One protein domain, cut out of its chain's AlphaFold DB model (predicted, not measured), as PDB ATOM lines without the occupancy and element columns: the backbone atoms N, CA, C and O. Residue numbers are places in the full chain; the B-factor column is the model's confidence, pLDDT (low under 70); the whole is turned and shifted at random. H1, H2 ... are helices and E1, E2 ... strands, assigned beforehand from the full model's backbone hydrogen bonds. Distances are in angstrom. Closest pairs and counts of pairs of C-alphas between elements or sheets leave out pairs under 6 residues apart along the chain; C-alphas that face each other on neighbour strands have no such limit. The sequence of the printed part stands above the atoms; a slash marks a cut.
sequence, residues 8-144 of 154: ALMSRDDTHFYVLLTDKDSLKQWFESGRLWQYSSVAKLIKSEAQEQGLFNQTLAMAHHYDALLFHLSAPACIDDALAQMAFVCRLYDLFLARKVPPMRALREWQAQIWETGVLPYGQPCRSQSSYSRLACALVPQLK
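AT A GLANCE: This is residues 8 to 144 of the 154 residues of an uncharacterized protein of Conchiformibius steedae (UniProt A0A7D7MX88). What does the model look like at first sight? A five-stranded sheet makes the core, with H3 over one face and H4 with the small H2 over the other. H1 packs on H4, H5 folds back from H4 as a helical hairpin, and H6 stands beside the edge strand E5. What is it built of? The printed part has 137 residues with six named helices and five named strands, in the order E1 E2 H1 H2 E3 H3 E4 H4 H5 E5 H6; its class is mixed, helices and strands. The sheet, E3 E2 E1 E4 E5, is mixed, and the whole is compact, with a radius of gyration of the C-alphas of 14.4 A and spans of 42 by 32 by 24 A.

HOW THE PARTS SIT: How do the strands pair? E1, residues 8 to 12, is parallel to E4, residues 69 to 73, with N 8 and O 69 2.9 A apart, within hydrogen-bond range. E2, residues 16 to 22, forms a hairpin with E1, with N 9 and O 20 at 2.8 A. E3, residues 42 to 45, is antiparallel to E2, with N 17 and O 44 at 2.8 A, and E5, residues 120 to 123, to E4, with N 70 and O 123 at 2.8 A. Which helices are on the faces? H3, residues 49 to 65, and H4, residues 79 to 98, are on opposite faces, three layers with helices on both faces of a sheet; H3 runs along the strands at a height over the sheet of 8.9 A, and H4 along them over E4 and E5 at 9.7 A. H2, residues 37 to 40, lies over E2 on the same face as H4. E3, H3 and E4 form a split strand-helix-strand unit, two strands running the same way with E2 and E1 between them, its crossover right-handed. Where are the others? H1, residues 24 to 32, touches H4 at a shallow tilt of 27 degrees, opposite ways, the closest C-alphas being those of Phe 31 and Leu 83, 6.1 A. H5, residues 104 to 117, only grazes the sheet and touches H4 with Thr 117 alone, its C-alpha 5.6 A from that of Gln 85. H6, residues 131 to 139, stands at the sheet's level and touches H5 about perpendicular, at 78 degrees, the closest C-alphas being those of Gln 111 and Leu 139, 5.9 A. Are the helix backbones complete? Every O i to N i+4 pair is within hydrogen-bond range in H1, H3, H4, H5 and H6; H2 is too short for one.

IN THESE COORDINATES: Where do the elements begin and end? E1 begins at C-alpha 8 (238.284, 220.881, 174.437), and H6 ends at C-alpha 139 (247.016, 205.495, 175.261). Which are longest? From first to last C-alpha H4 measures 29.2 A, H3 24.2 A, H5 20.0 A and E2 19.2 A.

THE WHOLE: How far does it reach? The two C-alphas farthest apart, those of Lys 47 and Pro 103, are 43.1 A apart. Is anything cut or uncertain? The printed part has no cut and no long link; the mean pLDDT of the printed part is 93.1, and no printed residue is under 70.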
ATOM      1  N   ALA A   8     237.570 219.957 175.302       97.56
ATOM      2  CA  ALA A   8     238.284 220.881 174.437       97.56
ATOM      3  C   ALA A   8     238.705 220.130 173.169       97.56
ATOM      4  O   ALA A   8     239.398 219.116 173.245       97.56
ATOM      5  N   LEU A   9     238.278 220.624 172.014       97.44
ATOM      6  CA  LEU A   9     238.688 220.137 170.705       97.44
ATOM      7  C   LEU A   9     239.620 221.149 170.065       97.44
ATOM      8  O   LEU A   9     239.372 222.356 170.121       97.44
ATOM      9  N   MET A  10     240.662 220.644 169.421       96.88
ATOM     10  CA  MET A  10     241.471 221.432 168.507       96.88
ATOM     11  C   MET A  10     241.783 220.649 167.246       96.88
ATOM     12  O   MET A  10     241.855 219.423 167.272       96.88
ATOM     13  N   SER A  11     241.980 221.366 166.153       95.81
ATOM     14  CA  SER A  11     242.440 220.818 164.882       95.81
ATOM     15  C   SER A  11     243.151 221.909 164.099       95.81
ATOM     16  O   SER A  11     242.924 223.098 164.342       95.81
ATOM     17  N   ARG A  12     244.000 221.512 163.156       93.12
ATOM     18  CA  ARG A  12     244.620 222.428 162.203       93.12
ATOM     19  C   ARG A  12     244.466 221.907 160.786       93.12
ATOM     20  O   ARG A  12     244.731 220.733 160.531       93.12
ATOM     21  N   ASP A  13     244.098 222.795 159.873       91.56
ATOM     22  CA  ASP A  13     244.313 222.615 158.438       91.56
ATOM     23  C   ASP A  13     245.497 223.485 157.978       91.56
ATOM     24  O   ASP A  13     246.227 224.041 158.802       91.56
ATOM     25  N   ASP A  14     245.742 223.564 156.670       88.62
ATOM     26  CA  ASP A  14     246.903 224.274 156.114       88.62
ATOM     27  C   ASP A  14     246.884 225.788 156.357       88.62
ATOM     28  O   ASP A  14     247.900 226.464 156.212       88.62
ATOM     29  N   THR A  15     245.731 226.327 156.732       91.56
ATOM     30  CA  THR A  15     245.465 227.763 156.822       91.56
ATOM     31  C   THR A  15     244.897 228.186 158.170       91.56
ATOM     32  O   THR A  15     245.115 229.323 158.596       91.56
ATOM     33  N   HIS A  16     244.189 227.296 158.862       95.25
ATOM     34  CA  HIS A  16     243.415 227.605 160.051       95.25
ATOM     35  C   HIS A  16     243.714 226.661 161.209       95.25
ATOM     36  O   HIS A  16     243.879 225.452 161.056       95.25
ATOM     37  N   PHE A  17     243.693 227.247 162.399       96.19
ATOM     38  CA  PHE A  17     243.658 226.565 163.679       96.19
ATOM     39  C   PHE A  17     242.250 226.700 164.264       96.19
ATOM     40  O   PHE A  17     241.759 227.817 164.450       96.19
ATOM     41  N   TYR A  18     241.609 225.576 164.558       97.19
ATOM     42  CA  TYR A  18     240.251 225.505 165.088       97.19
ATOM     43  C   TYR A  18     240.289 225.120 166.558       97.19
ATOM     44  O   TYR A  18     241.001 224.190 166.937       97.19
ATOM     45  N   VAL A  19     239.489 225.801 167.378       97.12
ATOM     46  CA  VAL A  19     239.330 225.489 168.804       97.12
ATOM     47  C   VAL A  19     237.864 225.526 169.188       97.12
ATOM     48  O   VAL A  19     237.133 226.443 168.812       97.12
ATOM     49  N   LEU A  20     237.439 224.549 169.981       97.19
ATOM     50  CA  LEU A  20     236.097 224.497 170.536       97.19
ATOM     51  C   LEU A  20     236.127 223.978 171.973       97.19
ATOM     52  O   LEU A  20     236.797 222.993 172.266       97.19
ATOM     53  N   LEU A  21     235.362 224.617 172.856       97.38
ATOM     54  CA  LEU A  21     235.013 224.081 174.167       97.38
ATOM     55  C   LEU A  21     233.535 223.683 174.127       97.38
ATOM     56  O   LEU A  21     232.691 224.502 173.777       97.38
ATOM     57  N   THR A  22     233.230 222.431 174.448       97.00
ATOM     58  CA  THR A  22     231.880 221.868 174.340       97.00
ATOM     59  C   THR A  22     231.631 220.816 175.422       97.00
ATOM     60  O   THR A  22     232.523 220.484 176.208       97.00
ATOM     61  N   ASP A  23     230.422 220.276 175.466       95.56
ATOM     62  CA  ASP A  23     230.076 219.077 176.224       95.56
ATOM     63  C   ASP A  23     229.839 217.880 175.288       95.56
ATOM     64  O   ASP A  23     229.795 217.996 174.058       95.56
ATOM     65  N   LYS A  24     229.740 216.690 175.886       94.00
ATOM     66  CA  LYS A  24     229.544 215.442 175.143       94.00
ATOM     67  C   LYS A  24     228.203 215.417 174.401       94.00
ATOM     68  O   LYS A  24     228.142 214.888 173.294       94.00
ATOM     69  N   ASP A  25     227.151 215.968 175.000       94.50
ATOM     70  CA  ASP A  25     225.794 215.909 174.450       94.50
ATOM     71  C   ASP A  25     225.687 216.758 173.179       94.50
ATOM     72  O   ASP A  25     225.177 216.290 172.163       94.50
ATOM     73  N   SER A  26     226.287 217.946 173.189       95.38
ATOM     74  CA  SER A  26     226.412 218.827 172.029       95.38
ATOM     75  C   SER A  26     227.224 218.170 170.909       95.38
ATOM     76  O   SER A  26     226.814 218.191 169.749       95.38
ATOM     77  N   LEU A  27     228.350 217.522 171.244       94.06
ATOM     78  CA  LEU A  27     229.164 216.800 170.259       94.06
ATOM     79  C   LEU A  27     228.388 215.639 169.618       94.06
ATOM     80  O   LEU A  27     228.452 215.440 168.404       94.06
ATOM     81  N   LYS A  28     227.629 214.896 170.432       93.44
ATOM     82  CA  LYS A  28     226.772 213.801 169.979       93.44
ATOM     83  C   LYS A  28     225.639 214.307 169.085       93.44
ATOM     84  O   LYS A  28     225.415 213.725 168.029       93.44
ATOM     85  N   GLN A  29     224.985 215.405 169.456       94.31
ATOM     86  CA  GLN A  29     223.927 216.012 168.650       94.31
ATOM     87  C   GLN A  29     224.443 216.422 167.265       94.31
ATOM     88  O   GLN A  29     223.776 216.174 166.264       94.31
ATOM     89  N   TRP A  30     225.638 217.018 167.187       93.69
ATOM     90  CA  TRP A  30     226.241 217.374 165.901       93.69
ATOM     91  C   TRP A  30     226.576 216.149 165.052       93.69
ATOM     92  O   TRP A  30     226.302 216.159 163.854       93.69
ATOM     93  N   PHE A  31     227.102 215.082 165.664       91.81
ATOM     94  CA  PHE A  31     227.324 213.810 164.976       91.81
ATOM     95  C   PHE A  31     226.014 213.244 164.402       91.81
ATOM     96  O   PHE A  31     225.951 212.932 163.216       91.81
ATOM     97  N   GLU A  32     224.954 213.177 165.210       92.25
ATOM     98  CA  GLU A  32     223.643 212.652 164.800       92.25
ATOM     99  C   GLU A  32     222.980 213.499 163.706       92.25
ATOM    100  O   GLU A  32     222.263 212.966 162.862       92.25
ATOM    101  N   SER A  33     223.247 214.808 163.676       92.25
ATOM    102  CA  SER A  33     222.759 215.703 162.623       92.25
ATOM    103  C   SER A  33     223.670 215.772 161.390       92.25
ATOM    104  O   SER A  33     223.397 216.571 160.495       92.25
ATOM    105  N   GLY A  34     224.792 215.043 161.362       90.94
ATOM    106  CA  GLY A  34     225.801 215.132 160.297       90.94
ATOM    107  C   GLY A  34     226.521 216.486 160.216       90.94
ATOM    108  O   GLY A  34     227.115 216.820 159.191       90.94
ATOM    109  N   ARG A  35     226.459 217.303 161.276       92.75
ATOM    110  CA  ARG A  35     227.087 218.626 161.324       92.75
ATOM    111  C   ARG A  35     228.500 218.498 161.876       92.75
ATOM    112  O   ARG A  35     228.709 217.958 162.954       92.75
ATOM    113  N   LEU A  36     229.467 219.078 161.175       93.06
ATOM    114  CA  LEU A  36     230.849 219.110 161.643       93.06
ATOM    115  C   LEU A  36     231.034 220.102 162.796       93.06
ATOM    116  O   LEU A  36     230.501 221.216 162.766       93.06
ATOM    117  N   TRP A  37     231.830 219.719 163.795       94.06
ATOM    118  CA  TRP A  37     232.110 220.564 164.960       94.06
ATOM    119  C   TRP A  37     232.879 221.841 164.589       94.06
ATOM    120  O   TRP A  37     232.732 222.859 165.268       94.06
ATOM    121  N   GLN A  38     233.643 221.832 163.488       93.00
ATOM    122  CA  GLN A  38     234.377 222.998 162.990       93.00
ATOM    123  C   GLN A  38     233.443 224.186 162.702       93.00
ATOM    124  O   GLN A  38     233.823 225.328 162.951       93.00
ATOM    125  N   TYR A  39     232.188 223.943 162.295       92.06
ATOM    126  CA  TYR A  39     231.185 225.001 162.084       92.06
ATOM    127  C   TYR A  39     230.745 225.718 163.364       92.06
ATOM    128  O   TYR A  39     230.073 226.746 163.290       92.06
ATOM    129  N   SER A  40     231.053 225.155 164.529       93.75
ATOM    130  CA  SER A  40     230.775 225.752 165.838       93.75
ATOM    131  C   SER A  40     232.054 226.246 166.520       93.75
ATOM    132  O   SER A  40     231.991 226.764 167.632       93.75
ATOM    133  N   SER A  41     233.213 226.067 165.882       95.06
ATOM    134  CA  SER A  41     234.524 226.372 166.448       95.06
ATOM    135  C   SER A  41     234.967 227.810 166.176       95.06
ATOM    136  O   SER A  41     234.504 228.475 165.249       95.06
ATOM    137  N   VAL A  42     235.918 228.285 166.978       95.81
ATOM    138  CA  VAL A  42     236.668 229.504 166.676       95.81
ATOM    139  C   VAL A  42     237.816 229.130 165.744       95.81
ATOM    140  O   VAL A  42     238.714 228.390 166.144       95.81
ATOM    141  N   ALA A  43     237.812 229.681 164.531       95.75
ATOM    142  CA  ALA A  43     238.893 229.535 163.561       95.75
ATOM    143  C   ALA A  43     239.857 230.733 163.612       95.75
ATOM    144  O   ALA A  43     239.440 231.896 163.673       95.75
ATOM    145  N   LYS A  44     241.165 230.462 163.581       95.56
ATOM    146  CA  LYS A  44     242.235 231.470 163.538       95.56
ATOM    147  C   LYS A  44     243.192 231.170 162.393       95.56
ATOM    148  O   LYS A  44     243.687 230.057 162.295       95.56
ATOM    149  N   LEU A  45     243.496 232.175 161.574       95.12
ATOM    150  CA  LEU A  45     244.496 232.053 160.510       95.12
ATOM    151  C   LEU A  45     245.896 231.801 161.085       95.12
ATOM    152  O   LEU A  45     246.334 232.528 161.985       95.12
ATOM    153  N   ILE A  46     246.601 230.828 160.512       93.50
ATOM    154  CA  ILE A  46     247.997 230.506 160.808       93.50
ATOM    155  C   ILE A  46     248.884 231.280 159.828       93.50
ATOM    156  O   ILE A  46     248.858 231.039 158.627       93.50
ATOM    157  N   LYS A  47     249.665 232.241 160.331       93.62
ATOM    158  CA  LYS A  47     250.580 233.065 159.515       93.62
ATOM    159  C   LYS A  47     252.047 232.671 159.671       93.62
ATOM    160  O   LYS A  47     252.889 233.136 158.912       93.62
ATOM    161  N   SER A  48     252.370 231.893 160.702       93.00
ATOM    162  CA  SER A  48     253.721 231.409 160.993       93.00
ATOM    163  C   SER A  48     253.679 230.268 162.008       93.00
ATOM    164  O   SER A  48     252.738 230.181 162.801       93.00
ATOM    165  N   GLU A  49     254.741 229.465 162.057       89.19
ATOM    166  CA  GLU A  49     254.911 228.401 163.059       89.19
ATOM    167  C   GLU A  49     254.888 228.944 164.500       89.19
ATOM    168  O   GLU A  49     254.301 228.346 165.401       89.19
ATOM    169  N   ALA A  50     255.481 230.122 164.733       90.38
ATOM    170  CA  ALA A  50     255.478 230.757 166.051       90.38
ATOM    171  C   ALA A  50     254.054 231.120 166.505       90.38
ATOM    172  O   ALA A  50     253.708 230.960 167.678       90.38
ATOM    173  N   GLN A  51     253.211 231.581 165.575       92.31
ATOM    174  CA  GLN A  51     251.810 231.870 165.864       92.31
ATOM    175  C   GLN A  51     251.024 230.585 166.142       92.31
ATOM    176  O   GLN A  51     250.242 230.558 167.089       92.31
ATOM    177  N   GLU A  52     251.241 229.529 165.358       91.62
ATOM    178  CA  GLU A  52     250.609 228.224 165.575       91.62
ATOM    179  C   GLU A  52     250.927 227.679 166.971       91.62
ATOM    180  O   GLU A  52     250.022 227.333 167.731       91.62
ATOM    181  N   GLN A  53     252.201 227.706 167.369       90.88
ATOM    182  CA  GLN A  53     252.614 227.293 168.708       90.88
ATOM    183  C   GLN A  53     251.975 228.166 169.802       90.88
ATOM    184  O   GLN A  53     251.603 227.664 170.867       90.88
ATOM    185  N   GLY A  54     251.808 229.467 169.546       93.12
ATOM    186  CA  GLY A  54     251.071 230.375 170.424       93.12
ATOM    187  C   GLY A  54     249.600 229.977 170.591       93.12
ATOM    188  O   GLY A  54     249.112 229.917 171.719       93.12
ATOM    189  N   LEU A  55     248.909 229.649 169.496       94.31
ATOM    190  CA  LEU A  55     247.513 229.190 169.499       94.31
ATOM    191  C   LEU A  55     247.360 227.840 170.213       94.31
ATOM    192  O   LEU A  55     246.438 227.651 171.012       94.31
ATOM    193  N   PHE A  56     248.309 226.928 170.009       93.25
ATOM    194  CA  PHE A  56     248.370 225.663 170.732       93.25
ATOM    195  C   PHE A  56     248.520 225.885 172.245       93.25
ATOM    196  O   PHE A  56     247.739 225.354 173.035       93.25
ATOM    197  N   ASN A  57     249.460 226.734 172.669       92.12
ATOM    198  CA  ASN A  57     249.663 227.051 174.086       92.12
ATOM    199  C   ASN A  57     248.438 227.738 174.712       92.12
ATOM    200  O   ASN A  57     248.081 227.438 175.851       92.12
ATOM    201  N   GLN A  58     247.759 228.615 173.969       93.38
ATOM    202  CA  GLN A  58     246.494 229.217 174.401       93.38
ATOM    203  C   GLN A  58     245.399 228.163 174.586       93.38
ATOM    204  O   GLN A  58     244.643 228.225 175.553       93.38
ATOM    205  N   THR A  59     245.348 227.161 173.710       94.81
ATOM    206  CA  THR A  59     244.398 226.048 173.818       94.81
ATOM    207  C   THR A  59     244.678 225.186 175.046       94.81
ATOM    208  O   THR A  59     243.749 224.840 175.777       94.81
ATOM    209  N   LEU A  60     245.952 224.897 175.338       93.06
ATOM    210  CA  LEU A  60     246.351 224.221 176.578       93.06
ATOM    211  C   LEU A  60     245.928 225.021 177.816       93.06
ATOM    212  O   LEU A  60     245.360 224.454 178.749       93.06
ATOM    213  N   ALA A  61     246.164 226.336 177.813       92.25
ATOM    214  CA  ALA A  61     245.778 227.222 178.908       92.25
ATOM    215  C   ALA A  61     244.252 227.284 179.093       92.25
ATOM    216  O   ALA A  61     243.770 227.220 180.222       92.25
ATOM    217  N   MET A  62     243.487 227.337 177.998       94.88
ATOM    218  CA  MET A  62     242.025 227.261 178.024       94.88
ATOM    219  C   MET A  62     241.560 225.930 178.625       94.88
ATOM    220  O   MET A  62     240.772 225.926 179.569       94.88
ATOM    221  N   ALA A  63     242.068 224.799 178.126       94.62
ATOM    222  CA  ALA A  63     241.705 223.483 178.644       94.62
ATOM    223  C   ALA A  63     242.035 223.353 180.139       94.62
ATOM    224  O   ALA A  63     241.247 222.796 180.898       94.62
ATOM    225  N   HIS A  64     243.162 223.920 180.579       92.88
ATOM    226  CA  HIS A  64     243.520 223.983 181.990       92.88
ATOM    227  C   HIS A  64     242.549 224.835 182.815       92.88
ATOM    228  O   HIS A  64     242.112 224.390 183.871       92.88
ATOM    229  N   HIS A  65     242.200 226.032 182.338       94.06
ATOM    230  CA  HIS A  65     241.300 226.947 183.041       94.06
ATOM    231  C   HIS A  65     239.914 226.333 183.287       94.06
ATOM    232  O   HIS A  65     239.338 226.517 184.356       94.06
ATOM    233  N   TYR A  66     239.403 225.570 182.317       94.25
ATOM    234  CA  TYR A  66     238.085 224.932 182.392       94.25
ATOM    235  C   TYR A  66     238.109 223.479 182.885       94.25
ATOM    236  O   TYR A  66     237.074 222.816 182.862       94.25
ATOM    237  N   ASP A  67     239.267 222.958 183.302       92.88
ATOM    238  CA  ASP A  67     239.442 221.544 183.657       92.88
ATOM    239  C   ASP A  67     238.954 220.565 182.572       92.88
ATOM    240  O   ASP A  67     238.492 219.454 182.856       92.88
ATOM    241  N   ALA A  68     239.100 220.968 181.311       95.69
ATOM    242  CA  ALA A  68     238.636 220.235 180.146       95.69
ATOM    243  C   ALA A  68     239.522 219.027 179.819       95.69
ATOM    244  O   ALA A  68     240.732 219.024 180.061       95.69
ATOM    245  N   LEU A  69     238.914 218.018 179.196       96.94
ATOM    246  CA  LEU A  69     239.630 216.964 178.489       96.94
ATOM    247  C   LEU A  69     239.943 217.446 177.074       96.94
ATOM    248  O   LEU A  69     239.030 217.707 176.294       96.94
ATOM    249  N   LEU A  70     241.230 217.577 176.763       97.31
ATOM    250  CA  LEU A  70     241.706 218.044 175.468       97.31
ATOM    251  C   LEU A  70     241.910 216.881 174.494       97.31
ATOM    252  O   LEU A  70     242.590 215.900 174.813       97.31
ATOM    253  N   PHE A  71     241.387 217.048 173.283       97.31
ATOM    254  CA  PHE A  71     241.583 216.161 172.144       97.31
ATOM    255  C   PHE A  71     242.048 216.973 170.935       97.31
ATOM    256  O   PHE A  71     241.502 218.038 170.640       97.31
ATOM    257  N   HIS A  72     243.055 216.461 170.238       96.25
ATOM    258  CA  HIS A  72     243.494 216.976 168.949       96.25
ATOM    259  C   HIS A  72     242.966 216.069 167.843       96.25
ATOM    260  O   HIS A  72     243.126 214.855 167.926       96.25
ATOM    261  N   LEU A  73     242.324 216.660 166.847       96.19
ATOM    262  CA  LEU A  73     241.762 215.982 165.688       96.19
ATOM    263  C   LEU A  73     242.573 216.376 164.454       96.19
ATOM    264  O   LEU A  73     242.912 217.554 164.287       96.19
ATOM    265  N   SER A  74     242.877 215.413 163.589       92.88
ATOM    266  CA  SER A  74     243.509 215.689 162.299       92.88
ATOM    267  C   SER A  74     242.566 216.488 161.392       92.88
ATOM    268  O   SER A  74     241.358 216.565 161.628       92.88
ATOM    269  N   ALA A  75     243.119 217.123 160.357       90.88
ATOM    270  CA  ALA A  75     242.288 217.663 159.287       90.88
ATOM    271  C   ALA A  75     241.592 216.483 158.588       90.88
ATOM    272  O   ALA A  75     242.295 215.596 158.097       90.88
ATOM    273  N   PRO A  76     240.251 216.434 158.562       90.56
ATOM    274  CA  PRO A  76     239.556 215.294 157.996       90.56
ATOM    275  C   PRO A  76     239.703 215.275 156.472       90.56
ATOM    276  O   PRO A  76     239.558 216.310 155.819       90.56
ATOM    277  N   ALA A  77     239.944 214.098 155.896       89.81
ATOM    278  CA  ALA A  77     240.045 213.940 154.441       89.81
ATOM    279  C   ALA A  77     238.676 214.049 153.742       89.81
ATOM    280  O   ALA A  77     238.577 214.461 152.586       89.81
ATOM    281  N   CYS A  78     237.610 213.675 154.448       92.81
ATOM    282  CA  CYS A  78     236.228 213.767 153.995       92.81
ATOM    283  C   CYS A  78     235.271 213.918 155.190       92.81
ATOM    284  O   CYS A  78     235.679 213.867 156.351       92.81
ATOM    285  N   ILE A  79     233.977 214.094 154.913       92.44
ATOM    286  CA  ILE A  79     232.957 214.215 155.964       92.44
ATOM    287  C   ILE A  79     232.855 212.950 156.830       92.44
ATOM    288  O   ILE A  79     232.723 213.067 158.046       92.44
ATOM    289  N   ASP A  80     232.984 211.762 156.236       93.31
ATOM    290  CA  ASP A  80     232.884 210.489 156.961       93.31
ATOM    291  C   ASP A  80     234.030 210.315 157.963       93.31
ATOM    292  O   ASP A  80     233.805 209.875 159.089       93.31
ATOM    293  N   ASP A  81     235.241 210.737 157.591       94.12
ATOM    294  CA  ASP A  81     236.404 210.770 158.481       94.12
ATOM    295  C   ASP A  81     236.158 211.720 159.666       94.12
ATOM    296  O   ASP A  81     236.289 211.333 160.828       94.12
ATOM    297  N   ALA A  82     235.657 212.931 159.406       93.88
ATOM    298  CA  ALA A  82     235.315 213.874 160.471       93.88
ATOM    299  C   ALA A  82     234.265 213.309 161.449       93.88
ATOM    300  O   ALA A  82     234.387 213.469 162.668       93.88
ATOM    301  N   LEU A  83     233.242 212.621 160.932       94.25
ATOM    302  CA  LEU A  83     232.214 211.976 161.748       94.25
ATOM    303  C   LEU A  83     232.777 210.786 162.542       94.25
ATOM    304  O   LEU A  83     232.441 210.632 163.720       94.25
ATOM    305  N   ALA A  84     233.671 209.989 161.950       94.81
ATOM    306  CA  ALA A  84     234.364 208.898 162.635       94.81
ATOM    307  C   ALA A  84     235.234 209.418 163.790       94.81
ATOM    308  O   ALA A  84     235.184 208.874 164.898       94.81
ATOM    309  N   GLN A  85     235.956 210.522 163.575       95.94
ATOM    310  CA  GLN A  85     236.726 211.202 164.616       95.94
ATOM    311  C   GLN A  85     235.830 211.698 165.758       95.94
ATOM    312  O   GLN A  85     236.123 211.437 166.924       95.94
ATOM    313  N   MET A  86     234.700 212.349 165.454       96.06
ATOM    314  CA  MET A  86     233.737 212.810 166.469       96.06
ATOM    315  C   MET A  86     233.152 211.647 167.284       96.06
ATOM    316  O   MET A  86     233.128 211.699 168.518       96.06
ATOM    317  N   ALA A  87     232.729 210.569 166.617       95.50
ATOM    318  CA  ALA A  87     232.237 209.367 167.283       95.50
ATOM    319  C   ALA A  87     233.313 208.746 168.185       95.50
ATOM    320  O   ALA A  87     233.032 208.303 169.305       95.50
ATOM    321  N   PHE A  88     234.567 208.744 167.734       97.19
ATOM    322  CA  PHE A  88     235.675 208.230 168.519       97.19
ATOM    323  C   PHE A  88     236.006 209.102 169.733       97.19
ATOM    324  O   PHE A  88     236.209 208.548 170.815       97.19
ATOM    325  N   VAL A  89     235.959 210.434 169.615       97.62
ATOM    326  CA  VAL A  89     236.078 211.349 170.763       97.62
ATOM    327  C   VAL A  89     235.020 211.032 171.820       97.62
ATOM    328  O   VAL A  89     235.361 210.930 172.996       97.62
ATOM    329  N   CYS A  90     233.761 210.808 171.431       96.56
ATOM    330  CA  CYS A  90     232.701 210.434 172.373       96.56
ATOM    331  C   CYS A  90     233.030 209.143 173.141       96.56
ATOM    332  O   CYS A  90     232.846 209.090 174.360       96.56
ATOM    333  N   ARG A  91     233.559 208.119 172.455       96.44
ATOM    334  CA  ARG A  91     233.972 206.856 173.093       96.44
ATOM    335  C   ARG A  91     235.198 207.035 173.993       96.44
ATOM    336  O   ARG A  91     235.229 206.489 175.096       96.44
ATOM    337  N   LEU A  92     236.197 207.805 173.556       96.75
ATOM    338  CA  LEU A  92     237.365 208.139 174.375       96.75
ATOM    339  C   LEU A  92     236.950 208.909 175.627       96.75
ATOM    340  O   LEU A  92     237.427 208.613 176.716       96.75
ATOM    341  N   TYR A  93     236.036 209.862 175.502       97.06
ATOM    342  CA  TYR A  93     235.527 210.621 176.633       97.06
ATOM    343  C   TYR A  93     234.911 209.703 177.701       97.06
ATOM    344  O   TYR A  93     235.253 209.822 178.878       97.06
ATOM    345  N   ASP A  94     234.105 208.713 177.298       95.75
ATOM    346  CA  ASP A  94     233.560 207.704 178.219       95.75
ATOM    347  C   ASP A  94     234.651 206.876 178.903       95.75
ATOM    348  O   ASP A  94     234.603 206.656 180.118       95.75
ATOM    349  N   LEU A  95     235.679 206.473 178.152       95.56
ATOM    350  CA  LEU A  95     236.839 205.791 178.719       95.56
ATOM    351  C   LEU A  95     237.544 206.665 179.773       95.56
ATOM    352  O   LEU A  95     237.911 206.184 180.848       95.56
ATOM    353  N   PHE A  96     237.707 207.959 179.496       95.31
ATOM    354  CA  PHE A  96     238.305 208.903 180.434       95.31
ATOM    355  C   PHE A  96     237.458 209.054 181.698       95.31
ATOM    356  O   PHE A  96     238.010 209.026 182.802       95.31
ATOM    357  N   LEU A  97     236.133 209.152 181.571       94.69
ATOM    358  CA  LEU A  97     235.223 209.215 182.717       94.69
ATOM    359  C   LEU A  97     235.256 207.954 183.585       94.69
ATOM    360  O   LEU A  97     235.121 208.066 184.804       94.69
ATOM    361  N   ALA A  98     235.515 206.782 183.001       92.44
ATOM    362  CA  ALA A  98     235.712 205.552 183.765       92.44
ATOM    363  C   ALA A  98     236.977 205.590 184.646       92.44
ATOM    364  O   ALA A  98     237.064 204.836 185.618       92.44
ATOM    365  N   ARG A  99     237.947 206.469 184.335       86.69
ATOM    366  CA  ARG A  99     239.196 206.706 185.092       86.69
ATOM    367  C   ARG A  99     240.026 205.442 185.356       86.69
ATOM    368  O   ARG A  99     240.825 205.406 186.292       86.69
ATOM    369  N   LYS A 100     239.852 204.409 184.532       86.12
ATOM    370  CA  LYS A 100     240.555 203.127 184.629       86.12
ATOM    371  C   LYS A 100     241.315 202.876 183.341       86.12
ATOM    372  O   LYS A 100     240.769 203.026 182.253       86.12
ATOM    373  N   VAL A 101     242.575 202.478 183.480       86.75
ATOM    374  CA  VAL A 101     243.379 202.046 182.337       86.75
ATOM    375  C   VAL A 101     242.837 200.695 181.858       86.75
ATOM    376  O   VAL A 101     242.702 199.789 182.685       86.75
ATOM    377  N   PRO A 102     242.501 200.547 180.563       89.12
ATOM    378  CA  PRO A 102     242.074 199.267 180.013       89.12
ATOM    379  C   PRO A 102     243.138 198.177 180.193       89.12
ATOM    380  O   PRO A 102     244.333 198.481 180.235       89.12
ATOM    381  N   PRO A 103     242.742 196.893 180.228       92.19
ATOM    382  CA  PRO A 103     243.704 195.803 180.128       92.19
ATOM    383  C   PRO A 103     244.481 195.887 178.805       92.19
ATOM    384  O   PRO A 103     243.982 196.412 177.809       92.19
ATOM    385  N   MET A 104     245.688 195.315 178.775       90.62
ATOM    386  CA  MET A 104     246.643 195.458 177.665       90.62
ATOM    387  C   MET A 104     246.063 195.185 176.269       90.62
ATOM    388  O   MET A 104     246.401 195.893 175.325       90.62
ATOM    389  N   ARG A 105     245.188 194.181 176.123       93.19
ATOM    390  CA  ARG A 105     244.539 193.876 174.836       93.19
ATOM    391  C   ARG A 105     243.673 195.041 174.353       93.19
ATOM    392  O   ARG A 105     243.888 195.529 173.251       93.19
ATOM    393  N   ALA A 106     242.766 195.518 175.201       92.81
ATOM    394  CA  ALA A 106     241.908 196.655 174.882       92.81
ATOM    395  C   ALA A 106     242.734 197.932 174.668       92.81
ATOM    396  O   ALA A 106     242.432 198.720 173.782       92.81
ATOM    397  N   LEU A 107     243.818 198.127 175.430       93.81
ATOM    398  CA  LEU A 107     244.707 199.276 175.246       93.81
ATOM    399  C   LEU A 107     245.304 199.330 173.827       93.81
ATOM    400  O   LEU A 107     245.354 200.405 173.238       93.81
ATOM    401  N   ARG A 108     245.705 198.181 173.264       94.31
ATOM    402  CA  ARG A 108     246.195 198.094 171.877       94.31
ATOM    403  C   ARG A 108     245.108 198.416 170.853       94.31
ATOM    404  O   ARG A 108     245.397 199.068 169.860       94.31
ATOM    405  N   GLU A 109     243.873 197.986 171.101       95.81
ATOM    406  CA  GLU A 109     242.728 198.305 170.237       95.81
ATOM    407  C   GLU A 109     242.461 199.819 170.217       95.81
ATOM    408  O   GLU A 109     242.288 200.400 169.149       95.81
ATOM    409  N   TRP A 110     242.528 200.487 171.374       96.62
ATOM    410  CA  TRP A 110     242.440 201.948 171.444       96.62
ATOM    411  C   TRP A 110     243.595 202.646 170.726       96.62
ATOM    412  O   TRP A 110     243.367 203.619 170.014       96.62
ATOM    413  N   GLN A 111     244.825 202.157 170.890       95.31
ATOM    414  CA  GLN A 111     246.004 202.687 170.198       95.31
ATOM    415  C   GLN A 111     245.880 202.575 168.677       95.31
ATOM    416  O   GLN A 111     246.181 203.536 167.973       95.31
ATOM    417  N   ALA A 112     245.393 201.437 168.179       95.44
ATOM    418  CA  ALA A 112     245.133 201.241 166.758       95.44
ATOM    419  C   ALA A 112     244.086 202.236 166.238       95.44
ATOM    420  O   ALA A 112     244.319 202.885 165.226       95.44
ATOM    421  N   GLN A 113     242.987 202.434 166.973       96.12
ATOM    422  CA  GLN A 113     241.947 203.391 166.582       96.12
ATOM    423  C   GLN A 113     242.414 204.852 166.660       96.12
ATOM    424  O   GLN A 113     242.004 205.660 165.835       96.12
ATOM    425  N   ILE A 114     243.292 205.208 167.605       95.75
ATOM    426  CA  ILE A 114     243.942 206.533 167.640       95.75
ATOM    427  C   ILE A 114     244.745 206.765 166.361       95.75
ATOM    428  O   ILE A 114     244.682 207.851 165.794       95.75
ATOM    429  N   TRP A 115     245.470 205.748 165.896       92.62
ATOM    430  CA  TRP A 115     246.231 205.821 164.650       92.62
ATOM    431  C   TRP A 115     245.321 205.914 163.424       92.62
ATOM    432  O   TRP A 115     245.571 206.730 162.549       92.62
ATOM    433  N   GLU A 116     244.263 205.108 163.383       93.62
ATOM    434  CA  GLU A 116     243.305 205.069 162.276       93.62
ATOM    435  C   GLU A 116     242.517 206.377 162.136       93.62
ATOM    436  O   GLU A 116     242.323 206.866 161.031       93.62
ATOM    437  N   THR A 117     242.085 206.960 163.255       94.88
ATOM    438  CA  THR A 117     241.263 208.182 163.263       94.88
ATOM    439  C   THR A 117     242.083 209.469 163.324       94.88
ATOM    440  O   THR A 117     241.545 210.548 163.114       94.88
ATOM    441  N   GLY A 118     243.364 209.407 163.695       93.31
ATOM    442  CA  GLY A 118     244.184 210.596 163.939       93.31
ATOM    443  C   GLY A 118     243.796 211.405 165.188       93.31
ATOM    444  O   GLY A 118     244.339 212.490 165.405       93.31
ATOM    445  N   VAL A 119     242.883 210.906 166.035       96.62
ATOM    446  CA  VAL A 119     242.461 211.597 167.265       96.62
ATOM    447  C   VAL A 119     243.468 211.363 168.383       96.62
ATOM    448  O   VAL A 119     243.561 210.268 168.934       96.62
ATOM    449  N   LEU A 120     244.162 212.414 168.809       95.69
ATOM    450  CA  LEU A 120     245.143 212.372 169.891       95.69
ATOM    451  C   LEU A 120     244.546 212.907 171.210       95.69
ATOM    452  O   LEU A 120     244.300 214.113 171.333       95.69
ATOM    453  N   PRO A 121     244.333 212.054 172.234       95.38
ATOM    454  CA  PRO A 121     243.804 212.481 173.526       95.38
ATOM    455  C   PRO A 121     244.915 212.991 174.455       95.38
ATOM    456  O   PRO A 121     245.724 212.213 174.953       95.38
ATOM    457  N   TYR A 122     244.912 214.285 174.769       93.44
ATOM    458  CA  TYR A 122     245.835 214.897 175.737       93.44
ATOM    459  C   TYR A 122     245.374 214.746 177.192       93.44
ATOM    460  O   TYR A 122     246.171 214.905 178.121       93.44
ATOM    461  N   GLY A 123     244.091 214.454 177.417       92.31
ATOM    462  CA  GLY A 123     243.522 214.415 178.761       92.31
ATOM    463  C   GLY A 123     243.534 215.797 179.402       92.31
ATOM    464  O   GLY A 123     243.014 216.739 178.819       92.31
ATOM    465  N   GLN A 124     244.133 215.928 180.589       91.44
ATOM    466  CA  GLN A 124     244.344 217.225 181.244       91.44
ATOM    467  C   GLN A 124     245.839 217.584 181.205       91.44
ATOM    468  O   GLN A 124     246.552 217.371 182.192       91.44
ATOM    469  N   PRO A 125     246.361 218.106 180.083       81.94
ATOM    470  CA  PRO A 125     247.806 218.217 179.854       81.94
ATOM    471  C   PRO A 125     248.543 219.038 180.928       81.94
ATOM    472  O   PRO A 125     249.674 218.719 181.283       81.94
ATOM    473  N   CYS A 126     247.888 220.032 181.536       85.00
ATOM    474  CA  CYS A 126     248.458 220.851 182.614       85.00
ATOM    475  C   CYS A 126     248.295 220.247 184.028       85.00
ATOM    476  O   CYS A 126     248.670 220.872 185.015       85.00
ATOM    477  N   ARG A 127     247.736 219.036 184.152       85.62
ATOM    478  CA  ARG A 127     247.571 218.289 185.412       85.62
ATOM    479  C   ARG A 127     248.129 216.875 185.267       85.62
ATOM    480  O   ARG A 127     247.381 215.898 185.236       85.62
ATOM    481  N   SER A 128     249.452 216.755 185.196       80.44
ATOM    482  CA  SER A 128     250.165 215.488 184.951       80.44
ATOM    483  C   SER A 128     249.812 214.357 185.930       80.44
ATOM    484  O   SER A 128     249.814 213.189 185.549       80.44
ATOM    485  N   GLN A 129     249.453 214.690 187.174       84.69
ATOM    486  CA  GLN A 129     249.048 213.715 188.194       84.69
ATOM    487  C   GLN A 129     247.587 213.242 188.061       84.69
ATOM    488  O   GLN A 129     247.194 212.259 188.698       84.69
ATOM    489  N   SER A 130     246.769 213.903 187.233       89.88
ATOM    490  CA  SER A 130     245.366 213.528 187.053       89.88
ATOM    491  C   SER A 130     245.242 212.116 186.465       89.88
ATOM    492  O   SER A 130     246.088 211.649 185.694       89.88
ATOM    493  N   SER A 131     244.167 211.400 186.812       91.94
ATOM    494  CA  SER A 131     243.868 210.097 186.197       91.94
ATOM    495  C   SER A 131     243.707 210.202 184.679       91.94
ATOM    496  O   SER A 131     244.064 209.271 183.966       91.94
ATOM    497  N   TYR A 132     243.220 211.344 184.191       93.12
ATOM    498  CA  TYR A 132     243.038 211.620 182.771       93.12
ATOM    499  C   TYR A 132     244.376 211.695 182.035       93.12
ATOM    500  O   TYR A 132     244.547 211.047 181.011       93.12
ATOM    501  N   SER A 133     245.360 212.408 182.580       89.94
ATOM    502  CA  SER A 133     246.683 212.537 181.953       89.94
ATOM    503  C   SER A 133     247.469 211.231 182.010       89.94
ATOM    504  O   SER A 133     248.158 210.879 181.054       89.94
ATOM    505  N   ARG A 134     247.314 210.453 183.090       90.50
ATOM    506  CA  ARG A 134     247.880 209.099 183.172       90.50
ATOM    507  C   ARG A 134     247.285 208.165 182.121       90.50
ATOM    508  O   ARG A 134     248.033 207.428 181.487       90.50
ATOM    509  N   LEU A 135     245.970 208.222 181.913       93.50
ATOM    510  CA  LEU A 135     245.294 207.455 180.869       93.50
ATOM    511  C   LEU A 135     245.722 207.907 179.466       93.50
ATOM    512  O   LEU A 135     246.071 207.063 178.648       93.50
ATOM    513  N   ALA A 136     245.782 209.218 179.215       93.94
ATOM    514  CA  ALA A 136     246.299 209.786 177.969       93.94
ATOM    515  C   ALA A 136     247.719 209.284 177.667       93.94
ATOM    516  O   ALA A 136     247.985 208.811 176.572       93.94
ATOM    517  N   CYS A 137     248.609 209.278 178.662       91.94
ATOM    518  CA  CYS A 137     249.974 208.763 178.516       91.94
ATOM    519  C   CYS A 137     250.059 207.232 178.394       91.94
ATOM    520  O   CYS A 137     251.101 206.719 177.989       91.94
ATOM    521  N   ALA A 138     249.027 206.486 178.795       91.94
ATOM    522  CA  ALA A 138     248.946 205.046 178.553       91.94
ATOM    523  C   ALA A 138     248.484 204.763 177.116       91.94
ATOM    524  O   ALA A 138     249.020 203.876 176.456       91.94
ATOM    525  N   LEU A 139     247.520 205.550 176.631       93.88
ATOM    526  CA  LEU A 139     247.016 205.495 175.261       93.88
ATOM    527  C   LEU A 139     248.072 205.968 174.259       93.88
ATOM    528  O   LEU A 139     248.314 205.284 173.278       93.88
ATOM    529  N   VAL A 140     248.753 207.080 174.533       92.88
ATOM    530  CA  VAL A 140     249.771 207.676 173.658       92.88
ATOM    531  C   VAL A 140     251.040 207.958 174.475       92.88
ATOM    532  O   VAL A 140     251.217 209.058 175.010       92.88
ATOM    533  N   PRO A 141     251.949 206.974 174.616       87.38
ATOM    534  CA  PRO A 141     253.164 207.113 175.423       87.38
ATOM    535  C   PRO A 141     254.064 208.291 175.033       87.38
ATOM    536  O   PRO A 141     254.748 208.846 175.896       87.38
ATOM    537  N   GLN A 142     254.032 208.710 173.766       85.56
ATOM    538  CA  GLN A 142     254.798 209.840 173.232       85.56
ATOM    539  C   GLN A 142     254.433 211.171 173.914       85.56
ATOM    540  O   GLN A 142     255.257 212.083 173.969       85.56
ATOM    541  N   LEU A 143     253.240 211.278 174.514       82.56
ATOM    542  CA  LEU A 143     252.811 212.482 175.229       82.56
ATOM    543  C   LEU A 143     253.643 212.775 176.483       82.56
ATOM    544  O   LEU A 143     253.746 213.938 176.869       82.56
ATOM    545  N   LYS A 144     254.297 211.769 177.085       71.25
ATOM    546  CA  LYS A 144     255.090 211.935 178.321       71.25
ATOM    547  C   LYS A 144     256.219 212.969 178.198       71.25
ATOM    548  O   LYS A 144     256.626 213.517 179.216       71.25
TER     549      LYS A 144